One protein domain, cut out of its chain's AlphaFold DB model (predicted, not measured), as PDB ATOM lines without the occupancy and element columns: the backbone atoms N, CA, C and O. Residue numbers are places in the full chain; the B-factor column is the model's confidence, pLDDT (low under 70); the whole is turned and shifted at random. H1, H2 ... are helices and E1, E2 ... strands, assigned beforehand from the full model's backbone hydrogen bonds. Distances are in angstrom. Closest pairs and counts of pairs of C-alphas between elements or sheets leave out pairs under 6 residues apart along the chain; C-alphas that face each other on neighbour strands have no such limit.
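AT A GLANCE: This is residues 50 to 212 of the 213 residues of an uncharacterized protein of Acidobacteria bacterium (UniProt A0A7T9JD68). One twisted sheet of seven strands forms a wall through the domain, and helices H1 and H4 lie on one face of it, giving two layers, a sheet and the helices on one face. H2 and H5 only graze the sheet, and H3 is not on it. The printed part has 163 residues with five named helices and seven named strands, in the order E1 E2 E3 H1 H2 E4 E5 E6 H3 H4 E7 H5. The sheet runs E1 E2 E3 E7 E6 E5 E4, all antiparallel, and the class is mixed, helices and strands. The whole is compact, with a radius of gyration of the C-alphas of 16.7 A and spans of 46 by 42 by 33 A.

HOW THE PARTS SIT: E1, residues 50 to 53, E2, residues 56 to 62, and E3, residues 68 to 75, form a meander, each strand the antiparallel neighbour of the one before. N 52 and O 56 are 2.9 A apart, N 59 and O 72 also 2.9 A, within hydrogen-bond range. H1, residues 94 to 104, is on the sheet. H2, residues 107 to 110, meets H1 only through their link. E4, residues 113 to 122, E5, residues 127 to 134, and E6, residues 137 to 144, form a second meander, with N 117 and O 131 at 2.9 A and N 130 and O 141 at 3.0 A. H3, residues 153 to 156, is close to but not clearly touching H4, residues 168 to 173; their closest C-alphas, of Cys 156 and Cys 173, are 5.7 A apart. H4 has a height over the sheet of 5.3 A and lies over none of the strands. H1 and H4, on the same face, are close but not clearly touching, at a shallow tilt of 26 degrees, opposite ways; their closest C-alphas, of Glu 98 and Trp 169, are 7.4 A apart. E7, residues 178 to 186, bends by 55 degrees at residue 181 and is the neighbour of E3, with N 73 and O 182 at 2.8 A, and of E6, with N 140 and O 183 at 2.8 A. H5, residues 203 to 210, is close to but not clearly touching H1, about perpendicular at 78 degrees; the closest C-alphas, of Leu 104 and Phe 210, are 6.8 A apart. Every O i to N i+4 pair is within hydrogen-bond range in H1, H4 and H5; H2 and H3 are too short for such a pair.

IN THESE COORDINATES: E1 begins at C-alpha 50, (213.084, 199.947, 202.019). E4 measures 24.9 A from first to last C-alpha, E5 23.5 A, E7 23.4 A, E6 23.1 A and H1 14.9 A. H5 ends at C-alpha 210, (217.508, 205.829, 190.448).

THE WHOLE: The C-alphas farthest apart, of Asp 161 and Gly 195, are 50.0 A apart. The printed part has no cut. The links E3 to H1, H3 to H4 and E7 to H5 are long. The mean pLDDT of the printed part is 72.6, and it is under 70 in residues 78 to 90, 112 to 127, 146 to 175 and 192 to 212.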
ATOM      1  N   TYR A  50     213.424 201.180 202.723       83.25
ATOM      2  CA  TYR A  50     213.084 199.947 202.019       83.25
ATOM      3  C   TYR A  50     214.296 199.030 201.954       83.25
ATOM      4  O   TYR A  50     215.440 199.481 201.982       83.25
ATOM      5  N   GLU A  51     214.041 197.730 201.916       85.75
ATOM      6  CA  GLU A  51     215.086 196.724 201.796       85.75
ATOM      7  C   GLU A  51     215.541 196.631 200.337       85.75
ATOM      8  O   GLU A  51     214.759 196.292 199.453       85.75
ATOM      9  N   VAL A  52     216.802 196.983 200.079       88.00
ATOM     10  CA  VAL A  52     217.387 196.985 198.721       88.00
ATOM     11  C   VAL A  52     218.117 195.693 198.394       88.00
ATOM     12  O   VAL A  52     218.259 195.318 197.229       88.00
ATOM     13  N   ARG A  53     218.589 195.008 199.433       87.75
ATOM     14  CA  ARG A  53     219.228 193.694 199.400       87.75
ATOM     15  C   ARG A  53     218.923 192.992 200.722       87.75
ATOM     16  O   ARG A  53     218.684 193.685 201.709       87.75
ATOM     17  N   PRO A  54     219.016 191.652 200.785       85.31
ATOM     18  CA  PRO A  54     218.811 190.926 202.030       85.31
ATOM     19  C   PRO A  54     219.674 191.484 203.166       85.31
ATOM     20  O   PRO A  54     220.909 191.438 203.109       85.31
ATOM     21  N   ASN A  55     219.007 191.954 204.216       82.69
ATOM     22  CA  ASN A  55     219.559 192.593 205.408       82.69
ATOM     23  C   ASN A  55     220.153 194.004 205.219       82.69
ATOM     24  O   ASN A  55     220.857 194.482 206.109       82.69
ATOM     25  N   ILE A  56     219.864 194.695 204.112       87.19
ATOM     26  CA  ILE A  56     220.313 196.074 203.862       87.19
ATOM     27  C   ILE A  56     219.106 196.952 203.540       87.19
ATOM     28  O   ILE A  56     218.435 196.786 202.520       87.19
ATOM     29  N   GLN A  57     218.856 197.922 204.412       90.69
ATOM     30  CA  GLN A  57     217.881 198.980 204.209       90.69
ATOM     31  C   GLN A  57     218.530 200.194 203.556       90.69
ATOM     32  O   GLN A  57     219.665 200.556 203.861       90.69
ATOM     33  N   MET A  58     217.757 200.872 202.721       91.50
ATOM     34  CA  MET A  58     218.123 202.129 202.099       91.50
ATOM     35  C   MET A  58     217.133 203.220 202.487       91.50
ATOM     36  O   MET A  58     215.919 203.009 202.503       91.50
ATOM     37  N   ARG A  59     217.666 204.399 202.797       91.50
ATOM     38  CA  ARG A  59     216.916 205.641 202.997       91.50
ATOM     39  C   ARG A  59     217.410 206.663 201.994       91.50
ATOM     40  O   ARG A  59     218.607 206.920 201.954       91.50
ATOM     41  N   ALA A  60     216.505 207.233 201.215       91.06
ATOM     42  CA  ALA A  60     216.823 208.314 200.294       91.06
ATOM     43  C   ALA A  60     216.313 209.641 200.866       91.06
ATOM     44  O   ALA A  60     215.189 209.720 201.359       91.06
ATOM     45  N   GLU A  61     217.141 210.674 200.789       89.06
ATOM     46  CA  GLU A  61     216.741 212.059 201.008       89.06
ATOM     47  C   GLU A  61     216.644 212.740 199.643       89.06
ATOM     48  O   GLU A  61     217.504 212.538 198.781       89.06
ATOM     49  N   PHE A  62     215.609 213.551 199.446       86.00
ATOM     50  CA  PHE A  62     215.340 214.235 198.184       86.00
ATOM     51  C   PHE A  62     215.508 215.748 198.343       86.00
ATOM     52  O   PHE A  62     215.252 216.309 199.409       86.00
ATOM     53  N   GLY A  63     215.977 216.401 197.285       83.25
ATOM     54  CA  GLY A  63     216.031 217.852 197.160       83.25
ATOM     55  C   GLY A  63     214.685 218.431 196.727       83.25
ATOM     56  O   GLY A  63     213.742 217.709 196.400       83.25
ATOM     57  N   SER A  64     214.608 219.761 196.675       80.06
ATOM     58  CA  SER A  64     213.388 220.484 196.281       80.06
ATOM     59  C   SER A  64     212.987 220.278 194.816       80.06
ATOM     60  O   SER A  64     211.845 220.529 194.434       80.06
ATOM     61  N   ASP A  65     213.920 219.821 193.986       81.44
ATOM     62  CA  ASP A  65     213.710 219.437 192.592       81.44
ATOM     63  C   ASP A  65     213.226 217.984 192.434       81.44
ATOM     64  O   ASP A  65     213.033 217.518 191.309       81.44
ATOM     65  N   GLY A  66     213.027 217.267 193.545       82.50
ATOM     66  CA  GLY A  66     212.651 215.855 193.562       82.50
ATOM     67  C   GLY A  66     213.797 214.905 193.207       82.50
ATOM     68  O   GLY A  66     213.560 213.708 193.050       82.50
ATOM     69  N   GLN A  67     215.033 215.396 193.068       86.62
ATOM     70  CA  GLN A  67     216.200 214.540 192.861       86.62
ATOM     71  C   GLN A  67     216.726 214.010 194.192       86.62
ATOM     72  O   GLN A  67     216.646 214.677 195.219       86.62
ATOM     73  N   VAL A  68     217.318 212.819 194.183       88.81
ATOM     74  CA  VAL A  68     217.965 212.244 195.372       88.81
ATOM     75  C   VAL A  68     219.192 213.084 195.737       88.81
ATOM     76  O   VAL A  68     220.085 213.239 194.916       88.81
ATOM     77  N   ILE A  69     219.285 213.626 196.946       93.00
ATOM     78  CA  ILE A  69     220.474 214.370 197.413       93.00
ATOM     79  C   ILE A  69     221.406 213.491 198.236       93.00
ATOM     80  O   ILE A  69     222.623 213.676 198.196       93.00
ATOM     81  N   SER A  70     220.849 212.521 198.960       94.06
ATOM     82  CA  SER A  70     221.626 211.571 199.735       94.06
ATOM     83  C   SER A  70     220.930 210.217 199.813       94.06
ATOM     84  O   SER A  70     219.707 210.104 199.718       94.06
ATOM     85  N   VAL A  71     221.734 209.178 199.975       94.44
ATOM     86  CA  VAL A  71     221.301 207.816 200.248       94.44
ATOM     87  C   VAL A  71     222.050 207.333 201.471       94.44
ATOM     88  O   VAL A  71     223.268 207.433 201.524       94.44
ATOM     89  N   THR A  72     221.339 206.792 202.452       94.31
ATOM     90  CA  THR A  72     221.935 206.134 203.614       94.31
ATOM     91  C   THR A  72     221.578 204.652 203.599       94.31
ATOM     92  O   THR A  72     220.402 204.289 203.651       94.31
ATOM     93  N   LEU A  73     222.603 203.808 203.550       93.19
ATOM     94  CA  LEU A  73     222.527 202.365 203.720       93.19
ATOM     95  C   LEU A  73     222.662 202.023 205.202       93.19
ATOM     96  O   LEU A  73     223.536 202.541 205.902       93.19
ATOM     97  N   LEU A  74     221.776 201.153 205.675       90.69
ATOM     98  CA  LEU A  74     221.667 200.731 207.065       90.69
ATOM     99  C   LEU A  74     221.469 199.212 207.121       90.69
ATOM    100  O   LEU A  74     220.779 198.657 206.267       90.69
ATOM    101  N   PRO A  75     222.007 198.518 208.130       87.81
ATOM    102  CA  PRO A  75     221.681 197.118 208.357       87.81
ATOM    103  C   PRO A  75     220.188 196.986 208.692       87.81
ATOM    104  O   PRO A  75     219.654 197.737 209.517       87.81
ATOM    105  N   ASN A  76     219.506 196.020 208.078       80.50
ATOM    106  CA  ASN A  76     218.126 195.703 208.424       80.50
ATOM    107  C   ASN A  76     218.091 195.037 209.806       80.50
ATOM    108  O   ASN A  76     218.717 194.002 210.029       80.50
ATOM    109  N   ARG A  77     217.360 195.638 210.746       71.38
ATOM    110  CA  ARG A  77     217.250 195.143 212.130       71.38
ATOM    111  C   ARG A  77     216.081 194.186 212.335       71.38
ATOM    112  O   ARG A  77     215.940 193.643 213.427       71.38
ATOM    113  N   ILE A  78     215.235 194.003 211.327       65.12
ATOM    114  CA  ILE A  78     214.027 193.186 211.401       65.12
ATOM    115  C   ILE A  78     214.173 192.100 210.340       65.12
ATOM    116  O   ILE A  78     214.298 192.409 209.159       65.12
ATOM    117  N   SER A  79     214.222 190.831 210.751       60.44
ATOM    118  CA  SER A  79     214.205 189.728 209.787       60.44
ATOM    119  C   SER A  79     212.862 189.674 209.054       60.44
ATOM    120  O   SER A  79     211.850 190.131 209.579       60.44
ATOM    121  N   GLU A  80     212.812 188.986 207.910       57.91
ATOM    122  CA  GLU A  80     211.560 188.634 207.205       57.91
ATOM    123  C   GLU A  80     210.522 187.931 208.107       57.91
ATOM    124  O   GLU A  80     209.338 187.879 207.800       57.91
ATOM    125  N   THR A  81     210.963 187.393 209.247       61.59
ATOM    126  CA  THR A  81     210.130 186.745 210.271       61.59
ATOM    127  C   THR A  81     209.717 187.680 211.417       61.59
ATOM    128  O   THR A  81     209.354 187.193 212.485       61.59
ATOM    129  N   GLU A  82     209.826 189.000 211.230       59.09
ATOM    130  CA  GLU A  82     209.529 190.060 212.214       59.09
ATOM    131  C   GLU A  82     210.335 189.972 213.521       59.09
ATOM    132  O   GLU A  82     210.039 190.642 214.514       59.09
ATOM    133  N   LYS A  83     211.402 189.169 213.551       59.06
ATOM    134  CA  LYS A  83     212.269 189.093 214.722       59.06
ATOM    135  C   LYS A  83     213.262 190.238 214.664       59.06
ATOM    136  O   LYS A  83     214.038 190.364 213.717       59.06
ATOM    137  N   VAL A  84     213.262 191.050 215.717       60.94
ATOM    138  CA  VAL A  84     214.286 192.071 215.910       60.94
ATOM    139  C   VAL A  84     215.625 191.365 216.127       60.94
ATOM    140  O   VAL A  84     215.822 190.657 217.119       60.94
ATOM    141  N   GLN A  85     216.546 191.531 215.184       58.03
ATOM    142  CA  GLN A  85     217.901 191.022 215.307       58.03
ATOM    143  C   GLN A  85     218.681 191.929 216.264       58.03
ATOM    144  O   GLN A  85     219.198 192.975 215.888       58.03
ATOM    145  N   PHE A  86     218.780 191.507 217.526       52.66
ATOM    146  CA  PHE A  86     219.642 192.132 218.540       52.66
ATOM    147  C   PHE A  86     221.082 191.591 218.522       52.66
ATOM    148  O   PHE A  86     221.865 191.869 219.429       52.66
ATOM    149  N   SER A  87     221.444 190.781 217.522       46.16
ATOM    150  CA  SER A  87     222.790 190.217 217.428       46.16
ATOM    151  C   SER A  87     223.801 191.346 217.197       46.16
ATOM    152  O   SER A  87     223.603 192.183 216.320       46.16
ATOM    153  N   GLY A  88     224.888 191.364 217.976       48.06
ATOM    154  CA  GLY A  88     225.956 192.375 217.953       48.06
ATOM    155  C   GLY A  88     226.812 192.407 216.678       48.06
ATOM    156  O   GLY A  88     228.015 192.630 216.754       48.06
ATOM    157  N   SER A  89     226.224 192.113 215.518       56.78
ATOM    158  CA  SER A  89     226.760 192.356 214.176       56.78
ATOM    159  C   SER A  89     225.649 192.930 213.298       56.78
ATOM    160  O   SER A  89     225.234 192.349 212.300       56.78
ATOM    161  N   LEU A  90     225.135 194.083 213.714       66.56
ATOM    162  CA  LEU A  90     224.330 194.962 212.871       66.56
ATOM    163  C   LEU A  90     225.275 195.740 211.960       66.56
ATOM    164  O   LEU A  90     225.471 196.938 212.132       66.56
ATOM    165  N   LEU A  91     225.943 195.017 211.073       75.38
ATOM    166  CA  LEU A  91     227.031 195.533 210.262       75.38
ATOM    167  C   LEU A  91     226.712 195.261 208.804       75.38
ATOM    168  O   LEU A  91     226.169 194.213 208.455       75.38
ATOM    169  N   LEU A  92     227.034 196.234 207.971       82.44
ATOM    170  CA  LEU A  92     226.922 196.125 206.537       82.44
ATOM    171  C   LEU A  92     228.068 195.259 206.011       82.44
ATOM    172  O   LEU A  92     229.229 195.422 206.386       82.44
ATOM    173  N   ASP A  93     227.724 194.328 205.128       82.38
ATOM    174  CA  ASP A  93     228.713 193.586 204.353       82.38
ATOM    175  C   ASP A  93     229.329 194.537 203.321       82.38
ATOM    176  O   ASP A  93     228.609 195.065 202.471       82.38
ATOM    177  N   VAL A  94     230.638 194.784 203.419       81.56
ATOM    178  CA  VAL A  94     231.329 195.789 202.596       81.56
ATOM    179  C   VAL A  94     231.187 195.482 201.108       81.56
ATOM    180  O   VAL A  94     230.932 196.400 200.341       81.56
ATOM    181  N   TYR A  95     231.246 194.210 200.708       82.75
ATOM    182  CA  TYR A  95     231.113 193.824 199.299       82.75
ATOM    183  C   TYR A  95     229.714 194.117 198.761       82.75
ATOM    184  O   TYR A  95     229.556 194.650 197.672       82.75
ATOM    185  N   LYS A  96     228.675 193.854 199.562       86.62
ATOM    186  CA  LYS A  96     227.300 194.197 199.172       86.62
ATOM    187  C   LYS A  96     227.087 195.703 199.112       86.62
ATOM    188  O   LYS A  96     226.298 196.179 198.304       86.62
ATOM    189  N   VAL A  97     227.740 196.455 199.998       87.81
ATOM    190  CA  VAL A  97     227.714 197.920 199.947       87.81
ATOM    191  C   VAL A  97     228.404 198.426 198.688       87.81
ATOM    192  O   VAL A  97     227.876 199.342 198.069       87.81
ATOM    193  N   GLU A  98     229.540 197.843 198.314       87.38
ATOM    194  CA  GLU A  98     230.270 198.163 197.087       87.38
ATOM    195  C   GLU A  98     229.412 197.878 195.847       87.38
ATOM    196  O   GLU A  98     229.197 198.789 195.056       87.38
ATOM    197  N   GLU A  99     228.786 196.700 195.750       88.25
ATOM    198  CA  GLU A  99     227.833 196.375 194.674       88.25
ATOM    199  C   GLU A  99     226.696 197.409 194.581       88.25
ATOM    200  O   GLU A  99     226.406 197.947 193.514       88.25
ATOM    201  N   ILE A 100     226.067 197.749 195.716       90.56
ATOM    202  CA  ILE A 100     225.013 198.771 195.755       90.56
ATOM    203  C   ILE A 100     225.571 200.143 195.346       90.56
ATOM    204  O   ILE A 100     224.910 200.896 194.636       90.56
ATOM    205  N   PHE A 101     226.775 200.498 195.788       90.31
ATOM    206  CA  PHE A 101     227.418 201.761 195.440       90.31
ATOM    207  C   PHE A 101     227.686 201.863 193.935       90.31
ATOM    208  O   PHE A 101     227.398 202.901 193.339       90.31
ATOM    209  N   GLU A 102     228.182 200.796 193.312       90.25
ATOM    210  CA  GLU A 102     228.421 200.738 191.871       90.25
ATOM    211  C   GLU A 102     227.131 200.852 191.054       90.25
ATOM    212  O   GLU A 102     227.138 201.493 189.999       90.25
ATOM    213  N   GLU A 103     226.033 200.275 191.549       90.19
ATOM    214  CA  GLU A 103     224.706 200.375 190.938       90.19
ATOM    215  C   GLU A 103     224.097 201.777 191.074       90.19
ATOM    216  O   GLU A 103     223.482 202.280 190.135       90.19
ATOM    217  N   LEU A 104     224.243 202.414 192.239       90.56
ATOM    218  CA  LEU A 104     223.619 203.709 192.530       90.56
ATOM    219  C   LEU A 104     224.397 204.899 191.973       90.56
ATOM    220  O   LEU A 104     223.808 205.951 191.707       90.56
ATOM    221  N   VAL A 105     225.720 204.780 191.873       90.06
ATOM    222  CA  VAL A 105     226.597 205.891 191.514       90.06
ATOM    223  C   VAL A 105     227.143 205.675 190.115       90.06
ATOM    224  O   VAL A 105     227.966 204.794 189.854       90.06
ATOM    225  N   ALA A 106     226.728 206.546 189.203       89.19
ATOM    226  CA  ALA A 106     227.188 206.496 187.831       89.19
ATOM    227  C   ALA A 106     228.724 206.669 187.750       89.19
ATOM    228  O   ALA A 106     229.297 207.428 188.542       89.19
ATOM    229  N   PRO A 107     229.418 205.996 186.811       88.25
ATOM    230  CA  PRO A 107     230.880 206.020 186.738       88.25
ATOM    231  C   PRO A 107     231.478 207.432 186.717       88.25
ATOM    232  O   PRO A 107     232.477 207.678 187.382       88.25
ATOM    233  N   GLN A 108     230.836 208.386 186.033       85.81
ATOM    234  CA  GLN A 108     231.290 209.777 185.943       85.81
ATOM    235  C   GLN A 108     231.330 210.521 187.285       85.81
ATOM    236  O   GLN A 108     232.133 211.438 187.445       85.81
ATOM    237  N   ASP A 109     230.491 210.133 188.249       86.19
ATOM    238  CA  ASP A 109     230.450 210.756 189.576       86.19
ATOM    239  C   ASP A 109     231.534 210.190 190.510       86.19
ATOM    240  O   ASP A 109     231.871 210.823 191.514       86.19
ATOM    241  N   ARG A 110     232.116 209.035 190.148       82.88
ATOM    242  CA  ARG A 110     233.198 208.336 190.862       82.88
ATOM    243  C   ARG A 110     234.599 208.721 190.375       82.88
ATOM    244  O   ARG A 110     235.590 208.249 190.924       82.88
ATOM    245  N   ILE A 111     234.713 209.570 189.351       77.56
ATOM    246  CA  ILE A 111     236.017 209.947 188.789       77.56
ATOM    247  C   ILE A 111     236.721 210.960 189.696       77.56
ATOM    248  O   ILE A 111     236.155 212.000 190.058       77.56
ATOM    249  N   GLY A 112     237.992 210.658 189.973       67.19
ATOM    250  CA  GLY A 112     238.927 211.517 190.686       67.19
ATOM    251  C   GLY A 112     238.608 211.573 192.169       67.19
ATOM    252  O   GLY A 112     237.922 212.494 192.605       67.19
ATOM    253  N   GLU A 113     239.115 210.609 192.946       67.94
ATOM    254  CA  GLU A 113     239.125 210.728 194.406       67.94
ATOM    255  C   GLU A 113     239.846 212.035 194.759       67.94
ATOM    256  O   GLU A 113     241.052 212.194 194.573       67.94
ATOM    257  N   THR A 114     239.069 213.014 195.201       60.47
ATOM    258  CA  THR A 114     239.553 214.364 195.479       60.47
ATOM    259  C   THR A 114     240.094 214.472 196.894       60.47
ATOM    260  O   THR A 114     240.984 215.286 197.154       60.47
ATOM    261  N   LYS A 115     239.572 213.656 197.822       68.00
ATOM    262  CA  LYS A 115     239.960 213.707 199.228       68.00
ATOM    263  C   LYS A 115     239.595 212.427 199.972       68.00
ATOM    264  O   LYS A 115     238.434 212.029 200.003       68.00
ATOM    265  N   SER A 116     240.566 211.861 200.683       69.62
ATOM    266  CA  SER A 116     240.272 210.948 201.785       69.62
ATOM    267  C   SER A 116     239.908 211.782 203.013       69.62
ATOM    268  O   SER A 116     240.704 212.601 203.491       69.62
ATOM    269  N   LEU A 117     238.682 211.620 203.507       63.12
ATOM    270  CA  LEU A 117     238.255 212.214 204.767       63.12
ATOM    271  C   LEU A 117     238.894 211.370 205.869       63.12
ATOM    272  O   LEU A 117     238.409 210.291 206.202       63.12
ATOM    273  N   GLY A 118     240.051 211.839 206.347       61.94
ATOM    274  CA  GLY A 118     240.849 211.151 207.356       61.94
ATOM    275  C   GLY A 118     240.015 210.694 208.553       61.94
ATOM    276  O   GLY A 118     239.003 211.295 208.909       61.94
ATOM    277  N   TYR A 119     240.456 209.610 209.177       66.44
ATOM    278  CA  TYR A 119     239.658 208.910 210.173       66.44
ATOM    279  C   TYR A 119     239.754 209.582 211.536       66.44
ATOM    280  O   TYR A 119     240.850 209.746 212.078       66.44
ATOM    281  N   GLN A 120     238.609 209.919 212.124       65.25
ATOM    282  CA  GLN A 120     238.560 210.379 213.506       65.25
ATOM    283  C   GLN A 120     238.107 209.228 214.404       65.25
ATOM    284  O   GLN A 120     236.961 208.786 214.343       65.25
ATOM    285  N   MET A 121     239.027 208.737 215.236       61.16
ATOM    286  CA  MET A 121     238.711 207.786 216.299       61.16
ATOM    287  C   MET A 121     238.196 208.552 217.516       61.16
ATOM    288  O   MET A 121     238.921 209.361 218.099       61.16
ATOM    289  N   ALA A 122     236.953 208.294 217.915       57.16
ATOM    290  CA  ALA A 122     236.378 208.904 219.109       57.16
ATOM    291  C   ALA A 122     236.576 207.993 220.337       57.16
ATOM    292  O   ALA A 122     235.754 207.125 220.620       57.16
ATOM    293  N   GLY A 123     237.665 208.220 221.082       58.12
ATOM    294  CA  GLY A 123     237.834 207.777 222.475       58.12
ATOM    295  C   GLY A 123     237.775 206.265 222.764       58.12
ATOM    296  O   GLY A 123     237.918 205.411 221.888       58.12
ATOM    297  N   ILE A 124     237.598 205.945 224.053       53.69
ATOM    298  CA  ILE A 124     237.463 204.579 224.587       53.69
ATOM    299  C   ILE A 124     236.064 204.069 224.203       53.69
ATOM    300  O   ILE A 124     235.086 204.332 224.894       53.69
ATOM    301  N   GLY A 125     235.969 203.414 223.048       59.41
ATOM    302  CA  GLY A 125     234.704 202.966 222.453       59.41
ATOM    303  C   GLY A 125     234.817 202.608 220.969       59.41
ATOM    304  O   GLY A 125     234.030 201.807 220.480       59.41
ATOM    305  N   GLY A 126     235.838 203.122 220.269       64.62
ATOM    306  CA  GLY A 126     236.262 202.590 218.967       64.62
ATOM    307  C   GLY A 126     235.383 202.964 217.770       64.62
ATOM    308  O   GLY A 126     235.469 202.294 216.742       64.62
ATOM    309  N   PHE A 127     234.560 204.013 217.873       68.81
ATOM    310  CA  PHE A 127     233.821 204.539 216.724       68.81
ATOM    311  C   PHE A 127     234.779 205.164 215.713       68.81
ATOM    312  O   PHE A 127     235.659 205.950 216.084       68.81
ATOM    313  N   ILE A 128     234.578 204.825 214.444       76.56
ATOM    314  CA  ILE A 128     235.327 205.366 213.319       76.56
ATOM    315  C   ILE A 128     234.367 206.071 212.380       76.56
ATOM    316  O   ILE A 128     233.391 205.500 211.891       76.56
ATOM    317  N   PHE A 129     234.715 207.321 212.115       79.75
ATOM    318  CA  PHE A 129     234.161 208.122 211.044       79.75
ATOM    319  C   PHE A 129     235.232 208.209 209.970       79.75
ATOM    320  O   PHE A 129     236.368 208.589 210.266       79.75
ATOM    321  N   GLY A 130     234.888 207.822 208.753       85.12
ATOM    322  CA  GLY A 130     235.760 207.921 207.594       85.12
ATOM    323  C   GLY A 130     234.952 208.239 206.354       85.12
ATOM    324  O   GLY A 130     233.724 208.263 206.392       85.12
ATOM    325  N   GLY A 131     235.633 208.481 205.245       87.25
ATOM    326  CA  GLY A 131     234.934 208.705 203.996       87.25
ATOM    327  C   GLY A 131     235.846 209.041 202.836       87.25
ATOM    328  O   GLY A 131     237.050 209.258 202.994       87.25
ATOM    329  N   PHE A 132     235.226 209.125 201.671       86.88
ATOM    330  CA  PHE A 132     235.866 209.472 200.415       86.88
ATOM    331  C   PHE A 132     235.059 210.579 199.753       86.88
ATOM    332  O   PHE A 132     233.830 210.566 199.768       86.88
ATOM    333  N   GLU A 133     235.745 211.549 199.178       88.25
ATOM    334  CA  GLU A 133     235.124 212.604 198.392       88.25
ATOM    335  C   GLU A 133     235.589 212.469 196.946       88.25
ATOM    336  O   GLU A 133     236.784 212.540 196.652       88.25
ATOM    337  N   TYR A 134     234.638 212.282 196.040       88.50
ATOM    338  CA  TYR A 134     234.828 212.318 194.595       88.50
ATOM    339  C   TYR A 134     234.302 213.648 194.046       88.50
ATOM    340  O   TYR A 134     233.654 214.430 194.744       88.50
ATOM    341  N   SER A 135     234.535 213.911 192.761       85.88
ATOM    342  CA  SER A 135     234.121 215.173 192.133       85.88
ATOM    343  C   SER A 135     232.598 215.426 192.124       85.88
ATOM    344  O   SER A 135     232.170 216.582 192.048       85.88
ATOM    345  N   GLY A 136     231.771 214.373 192.172       88.25
ATOM    346  CA  GLY A 136     230.303 214.466 192.159       88.25
ATOM    347  C   GLY A 136     229.612 214.028 193.451       88.25
ATOM    348  O   GLY A 136     228.462 214.411 193.689       88.25
ATOM    349  N   ILE A 137     230.297 213.250 194.291       92.75
ATOM    350  CA  ILE A 137     229.712 212.629 195.479       92.75
ATOM    351  C   ILE A 137     230.677 212.618 196.663       92.75
ATOM    352  O   ILE A 137     231.895 212.620 196.514       92.75
ATOM    353  N   ARG A 138     230.111 212.528 197.860       92.12
ATOM    354  CA  ARG A 138     230.807 212.262 199.112       92.12
ATOM    355  C   ARG A 138     230.243 210.991 199.728       92.12
ATOM    356  O   ARG A 138     229.030 210.861 199.863       92.12
ATOM    357  N   VAL A 139     231.124 210.081 200.106       91.81
ATOM    358  CA  VAL A 139     230.797 208.844 200.808       91.81
ATOM    359  C   VAL A 139     231.265 208.989 202.246       91.81
ATOM    360  O   VAL A 139     232.462 209.072 202.494       91.81
ATOM    361  N   ASP A 140     230.333 209.026 203.189       91.44
ATOM    362  CA  ASP A 140     230.607 209.002 204.621       91.44
ATOM    363  C   ASP A 140     230.323 207.597 205.156       91.44
ATOM    364  O   ASP A 140     229.254 207.027 204.936       91.44
ATOM    365  N   ILE A 141     231.285 207.033 205.872       88.50
ATOM    366  CA  ILE A 141     231.193 205.705 206.460       88.50
ATOM    367  C   ILE A 141     231.286 205.841 207.973       88.50
ATOM    368  O   ILE A 141     232.254 206.379 208.519       88.50
ATOM    369  N   HIS A 142     230.270 205.318 208.645       88.19
ATOM    370  CA  HIS A 142     230.220 205.228 210.092       88.19
ATOM    371  C   HIS A 142     230.321 203.766 210.481       88.19
ATOM    372  O   HIS A 142     229.552 202.942 209.990       88.19
ATOM    373  N   GLY A 143     231.239 203.444 211.377       85.44
ATOM    374  CA  GLY A 143     231.382 202.092 211.884       85.44
ATOM    375  C   GLY A 143     232.081 202.061 213.226       85.44
ATOM    376  O   GLY A 143     232.396 203.094 213.824       85.44
ATOM    377  N   SER A 144     232.360 200.854 213.685       78.00
ATOM    378  CA  SER A 144     233.151 200.620 214.882       78.00
ATOM    379  C   SER A 144     234.253 199.609 214.591       78.00
ATOM    380  O   SER A 144     234.109 198.710 213.760       78.00
ATOM    381  N   ARG A 145     235.395 199.756 215.270       71.81
ATOM    382  CA  ARG A 145     236.379 198.672 215.349       71.81
ATOM    383  C   ARG A 145     235.961 197.730 216.456       71.81
ATOM    384  O   ARG A 145     236.311 197.935 217.617       71.81
ATOM    385  N   TYR A 146     235.252 196.670 216.096       64.81
ATOM    386  CA  TYR A 146     235.158 195.527 216.986       64.81
ATOM    387  C   TYR A 146     236.428 194.685 216.866       64.81
ATOM    388  O   TYR A 146     236.804 194.239 215.786       64.81
ATOM    389  N   ASN A 147     237.067 194.392 218.002       54.41
ATOM    390  CA  ASN A 147     238.091 193.348 218.116       54.41
ATOM    391  C   ASN A 147     237.447 191.953 217.967       54.41
ATOM    392  O   ASN A 147     237.556 191.100 218.850       54.41
ATOM    393  N   ARG A 148     236.738 191.690 216.865       54.31
ATOM    394  CA  ARG A 148     236.375 190.327 216.479       54.31
ATOM    395  C   ARG A 148     237.649 189.669 215.983       54.31
ATOM    396  O   ARG A 148     238.032 189.833 214.831       54.31
ATOM    397  N   GLY A 149     238.350 188.998 216.896       50.44
ATOM    398  CA  GLY A 149     239.664 188.414 216.646       50.44
ATOM    399  C   GLY A 149     239.777 187.759 215.266       50.44
ATOM    400  O   GLY A 149     238.920 186.963 214.903       50.44
ATOM    401  N   LEU A 150     240.826 188.131 214.523       49.34
ATOM    402  CA  LEU A 150     241.422 187.510 213.322       49.34
ATOM    403  C   LEU A 150     240.520 187.100 212.128       49.34
ATOM    404  O   LEU A 150     241.059 186.866 211.051       49.34
ATOM    405  N   SER A 151     239.193 187.035 212.249       51.78
ATOM    406  CA  SER A 151     238.304 186.490 211.210       51.78
ATOM    407  C   SER A 151     237.923 187.501 210.122       51.78
ATOM    408  O   SER A 151     237.699 187.098 208.982       51.78
ATOM    409  N   ALA A 152     237.907 188.805 210.425       50.47
ATOM    410  CA  ALA A 152     237.728 189.860 209.419       50.47
ATOM    411  C   ALA A 152     238.960 189.981 208.500       50.47
ATOM    412  O   ALA A 152     238.826 190.092 207.281       50.47
ATOM    413  N   ARG A 153     240.157 189.803 209.075       50.62
ATOM    414  CA  ARG A 153     241.455 189.892 208.386       50.62
ATOM    415  C   ARG A 153     241.604 188.958 207.182       50.62
ATOM    416  O   ARG A 153     242.343 189.273 206.258       50.62
ATOM    417  N   ASN A 154     240.916 187.815 207.193       50.22
ATOM    418  CA  ASN A 154     241.025 186.807 206.136       50.22
ATOM    419  C   ASN A 154     240.132 187.082 204.916       50.22
ATOM    420  O   ASN A 154     240.334 186.442 203.890       50.22
ATOM    421  N   ARG A 155     239.149 187.991 205.003       55.34
ATOM    422  CA  ARG A 155     238.272 188.310 203.860       55.34
ATOM    423  C   ARG A 155     238.883 189.363 202.937       55.34
ATOM    424  O   ARG A 155     238.864 189.189 201.728       55.34
ATOM    425  N   CYS A 156     239.530 190.381 203.498       55.12
ATOM    426  CA  CYS A 156     240.115 191.479 202.722       55.12
ATOM    427  C   CYS A 156     241.445 191.119 202.031       55.12
ATOM    428  O   CYS A 156     241.876 191.825 201.128       55.12
ATOM    429  N   SER A 157     242.113 190.037 202.445       51.59
ATOM    430  CA  SER A 157     243.436 189.643 201.938       51.59
ATOM    431  C   SER A 157     243.409 188.793 200.663       51.59
ATOM    432  O   SER A 157     244.472 188.512 200.109       51.59
ATOM    433  N   GLN A 158     242.229 188.387 200.177       52.72
ATOM    434  CA  GLN A 158     242.109 187.538 198.983       52.72
ATOM    435  C   GLN A 158     242.106 188.302 197.647       52.72
ATOM    436  O   GLN A 158     242.164 187.658 196.608       52.72
ATOM    437  N   SER A 159     242.098 189.641 197.628       53.94
ATOM    438  CA  SER A 159     242.054 190.425 196.376       53.94
ATOM    439  C   SER A 159     243.422 190.947 195.902       53.94
ATOM    440  O   SER A 159     243.488 192.005 195.278       53.94
ATOM    441  N   ASN A 160     244.521 190.259 196.227       50.00
ATOM    442  CA  ASN A 160     245.890 190.722 195.937       50.00
ATOM    443  C   ASN A 160     246.329 190.611 194.464       50.00
ATOM    444  O   ASN A 160     247.474 190.944 194.160       50.00
ATOM    445  N   ASP A 161     245.445 190.223 193.548       51.84
ATOM    446  CA  ASP A 161     245.802 190.061 192.142       51.84
ATOM    447  C   ASP A 161     245.357 191.296 191.328       51.84
ATOM    448  O   ASP A 161     244.174 191.541 191.106       51.84
ATOM    449  N   GLU A 162     246.347 192.118 190.966       54.00
ATOM    450  CA  GLU A 162     246.400 193.016 189.797       54.00
ATOM    451  C   GLU A 162     245.133 193.826 189.431       54.00
ATOM    452  O   GLU A 162     244.508 193.584 188.402       54.00
ATOM    453  N   ALA A 163     244.788 194.873 190.192       44.44
ATOM    454  CA  ALA A 163     243.800 195.857 189.727       44.44
ATOM    455  C   ALA A 163     244.212 197.292 190.078       44.44
ATOM    456  O   ALA A 163     244.491 197.606 191.236       44.44
ATOM    457  N   GLY A 164     244.281 198.137 189.047       47.59
ATOM    458  CA  GLY A 164     244.566 199.565 189.149       47.59
ATOM    459  C   GLY A 164     243.389 200.373 189.696       47.59
ATOM    460  O   GLY A 164     242.245 199.960 189.571       47.59
ATOM    461  N   GLU A 165     243.720 201.521 190.293       50.25
ATOM    462  CA  GLU A 165     242.898 202.696 190.661       50.25
ATOM    463  C   GLU A 165     241.580 202.529 191.449       50.25
ATOM    464  O   GLU A 165     241.147 203.500 192.068       50.25
ATOM    465  N   GLU A 166     240.984 201.345 191.571       55.19
ATOM    466  CA  GLU A 166     239.792 201.104 192.400       55.19
ATOM    467  C   GLU A 166     240.190 200.840 193.870       55.19
ATOM    468  O   GLU A 166     239.932 199.801 194.480       55.19
ATOM    469  N   GLU A 167     240.953 201.782 194.430       61.09
ATOM    470  CA  GLU A 167     241.727 201.608 195.665       61.09
ATOM    471  C   GLU A 167     240.944 201.993 196.935       61.09
ATOM    472  O   GLU A 167     241.271 201.550 198.038       61.09
ATOM    473  N   SER A 168     239.898 202.815 196.813       66.00
ATOM    474  CA  SER A 168     239.264 203.475 197.963       66.00
ATOM    475  C   SER A 168     238.497 202.494 198.866       66.00
ATOM    476  O   SER A 168     238.743 202.452 200.074       66.00
ATOM    477  N   TRP A 169     237.640 201.626 198.310       68.88
ATOM    478  CA  TRP A 169     236.912 200.612 199.093       68.88
ATOM    479  C   TRP A 169     237.845 199.547 199.678       68.88
ATOM    480  O   TRP A 169     237.694 199.147 200.836       68.88
ATOM    481  N   ARG A 170     238.902 199.179 198.943       66.19
ATOM    482  CA  ARG A 170     239.952 198.271 199.428       66.19
ATOM    483  C   ARG A 170     240.703 198.843 200.631       66.19
ATOM    484  O   ARG A 170     240.985 198.106 201.578       66.19
ATOM    485  N   ARG A 171     240.971 200.155 200.655       66.75
ATOM    486  CA  ARG A 171     241.539 200.829 201.838       66.75
ATOM    487  C   ARG A 171     240.602 200.742 203.039       66.75
ATOM    488  O   ARG A 171     241.086 200.570 204.154       66.75
ATOM    489  N   PHE A 172     239.286 200.812 202.830       65.62
ATOM    490  CA  PHE A 172     238.317 200.627 203.911       65.62
ATOM    491  C   PHE A 172     238.363 199.204 204.487       65.62
ATOM    492  O   PHE A 172     238.550 199.026 205.693       65.62
ATOM    493  N   CYS A 173     238.321 198.203 203.606       65.25
ATOM    494  CA  CYS A 173     238.504 196.790 203.938       65.25
ATOM    495  C   CYS A 173     239.799 196.520 204.727       65.25
ATOM    496  O   CYS A 173     239.801 195.730 205.671       65.25
ATOM    497  N   ALA A 174     240.899 197.197 204.392       62.56
ATOM    498  CA  ALA A 174     242.196 197.006 205.043       62.56
ATOM    499  C   ALA A 174     242.263 197.504 206.503       62.56
ATOM    500  O   ALA A 174     243.206 197.167 207.221       62.56
ATOM    501  N   MET A 175     241.303 198.313 206.961       61.56
ATOM    502  CA  MET A 175     241.355 198.950 208.285       61.56
ATOM    503  C   MET A 175     240.583 198.211 209.381       61.56
ATOM    504  O   MET A 175     240.454 198.758 210.484       61.56
ATOM    505  N   ASP A 176     240.087 197.004 209.095       70.50
ATOM    506  CA  ASP A 176     239.279 196.195 210.017       70.50
ATOM    507  C   ASP A 176     238.083 196.996 210.587       70.50
ATOM    508  O   ASP A 176     237.753 196.896 211.772       70.50
ATOM    509  N   VAL A 177     237.468 197.855 209.763       73.75
ATOM    510  CA  VAL A 177     236.278 198.632 210.140       73.75
ATOM    511  C   VAL A 177     235.051 197.935 209.592       73.75
ATOM    512  O   VAL A 177     234.926 197.735 208.386       73.75
ATOM    513  N   GLU A 178     234.129 197.592 210.479       79.25
ATOM    514  CA  GLU A 178     232.843 197.044 210.081       79.25
ATOM    515  C   GLU A 178     231.848 198.220 209.964       79.25
ATOM    516  O   GLU A 178     231.619 198.925 210.955       79.25
ATOM    517  N   PRO A 179     231.300 198.512 208.766       84.81
ATOM    518  CA  PRO A 179     230.428 199.664 208.585       84.81
ATOM    519  C   PRO A 179     229.069 199.423 209.242       84.81
ATOM    520  O   PRO A 179     228.389 198.440 208.970       84.81
ATOM    521  N   GLU A 180     228.641 200.350 210.088       87.88
ATOM    522  CA  GLU A 180     227.303 200.383 210.691       87.88
ATOM    523  C   GLU A 180     226.323 201.197 209.840       87.88
ATOM    524  O   GLU A 180     225.116 200.957 209.868       87.88
ATOM    525  N   SER A 181     226.828 202.168 209.078       91.06
ATOM    526  CA  SER A 181     226.066 202.861 208.044       91.06
ATOM    527  C   SER A 181     226.990 203.459 206.991       91.06
ATOM    528  O   SER A 181     228.131 203.828 207.284       91.06
ATOM    529  N   VAL A 182     226.478 203.576 205.770       92.69
ATOM    530  CA  VAL A 182     227.172 204.233 204.659       92.69
ATOM    531  C   VAL A 182     226.239 205.258 204.052       92.69
ATOM    532  O   VAL A 182     225.118 204.930 203.673       92.69
ATOM    533  N   ARG A 183     226.690 206.503 203.969       94.56
ATOM    534  CA  ARG A 183     225.947 207.605 203.371       94.56
ATOM    535  C   ARG A 183     226.646 208.073 202.107       94.56
ATOM    536  O   ARG A 183     227.805 208.452 202.146       94.56
ATOM    537  N   ILE A 184     225.912 208.105 201.008       94.62
ATOM    538  CA  ILE A 184     226.333 208.657 199.723       94.62
ATOM    539  C   ILE A 184     225.596 209.982 199.549       94.62
ATOM    540  O   ILE A 184     224.372 210.010 199.606       94.62
ATOM    541  N   THR A 185     226.317 211.080 199.354       94.56
ATOM    542  CA  THR A 185     225.754 212.428 199.202       94.56
ATOM    543  C   THR A 185     226.208 213.026 197.880       94.56
ATOM    544  O   THR A 185     227.406 213.126 197.638       94.56
ATOM    545  N   TRP A 186     225.282 213.474 197.034       93.56
ATOM    546  CA  TRP A 186     225.610 214.143 195.772       93.56
ATOM    547  C   TRP A 186     225.908 215.621 196.024       93.56
ATOM    548  O   TRP A 186     225.015 216.404 196.339       93.56
ATOM    549  N   THR A 187     227.168 216.026 195.857       91.56
ATOM    550  CA  THR A 187     227.668 217.347 196.285       91.56
ATOM    551  C   THR A 187     227.170 218.501 195.413       91.56
ATOM    552  O   THR A 187     227.102 219.643 195.865       91.56
ATOM    553  N   LYS A 188     226.791 218.216 194.162       89.50
ATOM    554  CA  LYS A 188     226.276 219.216 193.209       89.50
ATOM    555  C   LYS A 188     224.778 219.494 193.369       89.50
ATOM    556  O   LYS A 188     224.283 220.461 192.792       89.50
ATOM    557  N   ARG A 189     224.050 218.659 194.119       86.12
ATOM    558  CA  ARG A 189     222.602 218.799 194.318       86.12
ATOM    559  C   ARG A 189     222.342 219.657 195.558       86.12
ATOM    560  O   ARG A 189     223.043 219.543 196.560       86.12
ATOM    561  N   LYS A 190     221.371 220.569 195.482       78.81
ATOM    562  CA  LYS A 190     221.087 221.501 196.584       78.81
ATOM    563  C   LYS A 190     220.099 220.871 197.568       78.81
ATOM    564  O   LYS A 190     219.039 220.428 197.128       78.81
ATOM    565  N   PRO A 191     220.394 220.866 198.880       74.75
ATOM    566  CA  PRO A 191     219.402 220.488 199.874       74.75
ATOM    567  C   PRO A 191     218.257 221.506 199.875       74.75
ATOM    568  O   PRO A 191     218.468 222.701 199.653       74.75
ATOM    569  N   GLU A 192     217.040 221.035 200.129       67.56
ATOM    570  CA  GLU A 192     215.882 221.908 200.287       67.56
ATOM    571  C   GLU A 192     216.099 222.826 201.502       67.56
ATOM    572  O   GLU A 192     216.275 222.371 202.634       67.56
ATOM    573  N   THR A 193     216.120 224.142 201.281       59.91
ATOM    574  CA  THR A 193     216.129 225.135 202.359       59.91
ATOM    575  C   THR A 193     214.786 225.095 203.084       59.91
ATOM    576  O   THR A 193     213.854 225.798 202.711       59.91
ATOM    577  N   SER A 194     214.709 224.239 204.107       46.44
ATOM    578  CA  SER A 194     213.699 224.218 205.170       46.44
ATOM    579  C   SER A 194     212.250 224.373 204.693       46.44
ATOM    580  O   SER A 194     211.639 225.433 204.827       46.44
ATOM    581  N   GLY A 195     211.677 223.280 204.206       51.38
ATOM    582  CA  GLY A 195     210.235 223.138 204.055       51.38
ATOM    583  C   GLY A 195     209.901 221.682 203.796       51.38
ATOM    584  O   GLY A 195     209.425 221.366 202.720       51.38
ATOM    585  N   SER A 196     210.227 220.818 204.766       45.81
ATOM    586  CA  SER A 196     210.125 219.357 204.690       45.81
ATOM    587  C   SER A 196     208.823 218.899 204.032       45.81
ATOM    588  O   SER A 196     207.776 218.835 204.686       45.81
ATOM    589  N   ARG A 197     208.888 218.576 202.741       50.50
ATOM    590  CA  ARG A 197     207.832 217.822 202.076       50.50
ATOM    591  C   ARG A 197     208.029 216.353 202.432       50.50
ATOM    592  O   ARG A 197     209.156 215.863 202.441       50.50
ATOM    593  N   GLU A 198     206.938 215.685 202.797       52.34
ATOM    594  CA  GLU A 198     206.928 214.248 203.078       52.34
ATOM    595  C   GLU A 198     207.652 213.486 201.965       52.34
ATOM    596  O   GLU A 198     207.409 213.729 200.780       52.34
ATOM    597  N   ALA A 199     208.548 212.581 202.367       54.22
ATOM    598  CA  ALA A 199     209.205 211.658 201.459       54.22
ATOM    599  C   ALA A 199     208.132 210.938 200.639       54.22
ATOM    600  O   ALA A 199     207.219 210.325 201.197       54.22
ATOM    601  N   GLU A 200     208.232 211.043 199.317       58.72
ATOM    602  CA  GLU A 200     207.343 210.350 198.399       58.72
ATOM    603  C   GLU A 200     207.393 208.847 198.706       58.72
ATOM    604  O   GLU A 200     208.439 208.216 198.600       58.72
ATOM    605  N   SER A 201     206.277 208.281 199.166       56.78
ATOM    606  CA  SER A 201     206.228 206.921 199.712       56.78
ATOM    607  C   SER A 201     206.025 205.840 198.649       56.78
ATOM    608  O   SER A 201     205.703 204.710 199.005       56.78
ATOM    609  N   ASP A 202     206.128 206.183 197.361       67.31
ATOM    610  CA  ASP A 202     205.954 205.243 196.253       67.31
ATOM    611  C   ASP A 202     207.308 204.595 195.893       67.31
ATOM    612  O   ASP A 202     208.128 205.217 195.204       67.31
ATOM    613  N   PRO A 203     207.574 203.352 196.344       59.56
ATOM    614  CA  PRO A 203     208.850 202.680 196.111       59.56
ATOM    615  C   PRO A 203     209.145 202.465 194.619       59.56
ATOM    616  O   PRO A 203     210.309 202.513 194.217       59.56
ATOM    617  N   ASP A 204     208.118 202.307 193.776       63.81
ATOM    618  CA  ASP A 204     208.295 202.092 192.336       63.81
ATOM    619  C   ASP A 204     208.779 203.361 191.634       63.81
ATOM    620  O   ASP A 204     209.551 203.303 190.669       63.81
ATOM    621  N   ARG A 205     208.344 204.533 192.109       63.69
ATOM    622  CA  ARG A 205     208.859 205.819 191.629       63.69
ATOM    623  C   ARG A 205     210.281 206.065 192.094       63.69
ATOM    624  O   ARG A 205     211.087 206.508 191.282       63.69
ATOM    625  N   ILE A 206     210.600 205.733 193.343       62.22
ATOM    626  CA  ILE A 206     211.961 205.858 193.870       62.22
ATOM    627  C   ILE A 206     212.932 205.023 193.025       62.22
ATOM    628  O   ILE A 206     213.918 205.560 192.524       62.22
ATOM    629  N   LEU A 207     212.616 203.749 192.764       62.81
ATOM    630  CA  LEU A 207     213.432 202.882 191.903       62.81
ATOM    631  C   LEU A 207     213.585 203.447 190.480       62.81
ATOM    632  O   LEU A 207     214.678 203.440 189.918       62.81
ATOM    633  N   LYS A 208     212.515 204.005 189.902       66.00
ATOM    634  CA  LYS A 208     212.571 204.654 188.580       66.00
ATOM    635  C   LYS A 208     213.386 205.949 188.564       66.00
ATOM    636  O   LYS A 208     213.909 206.297 187.508       66.00
ATOM    637  N   LEU A 209     213.470 206.672 189.682       62.38
ATOM    638  CA  LEU A 209     214.310 207.865 189.813       62.38
ATOM    639  C   LEU A 209     215.794 207.494 189.867       62.38
ATOM    640  O   LEU A 209     216.600 208.203 189.272       62.38
ATOM    641  N   PHE A 210     216.142 206.362 190.486       57.62
ATOM    642  CA  PHE A 210     217.508 205.829 190.448       57.62
ATOM    643  C   PHE A 210     217.915 205.344 189.050       57.62
ATOM    644  O   PHE A 210     219.023 205.624 188.618       57.62
ATOM    645  N   LEU A 211     217.008 204.707 188.302       53.66
ATOM    646  CA  LEU A 211     217.289 204.178 186.955       53.66
ATOM    647  C   LEU A 211     217.333 205.237 185.832       53.66
ATOM    648  O   LEU A 211     217.537 204.888 184.670       53.66
ATOM    649  N   LYS A 212     217.080 206.513 186.146       47.59
ATOM    650  CA  LYS A 212     217.189 207.639 185.198       47.59
ATOM    651  C   LYS A 212     218.443 208.500 185.403       47.59
ATOM    652  O   LYS A 212     218.595 209.483 184.674       47.59
TER     653      LYS A 212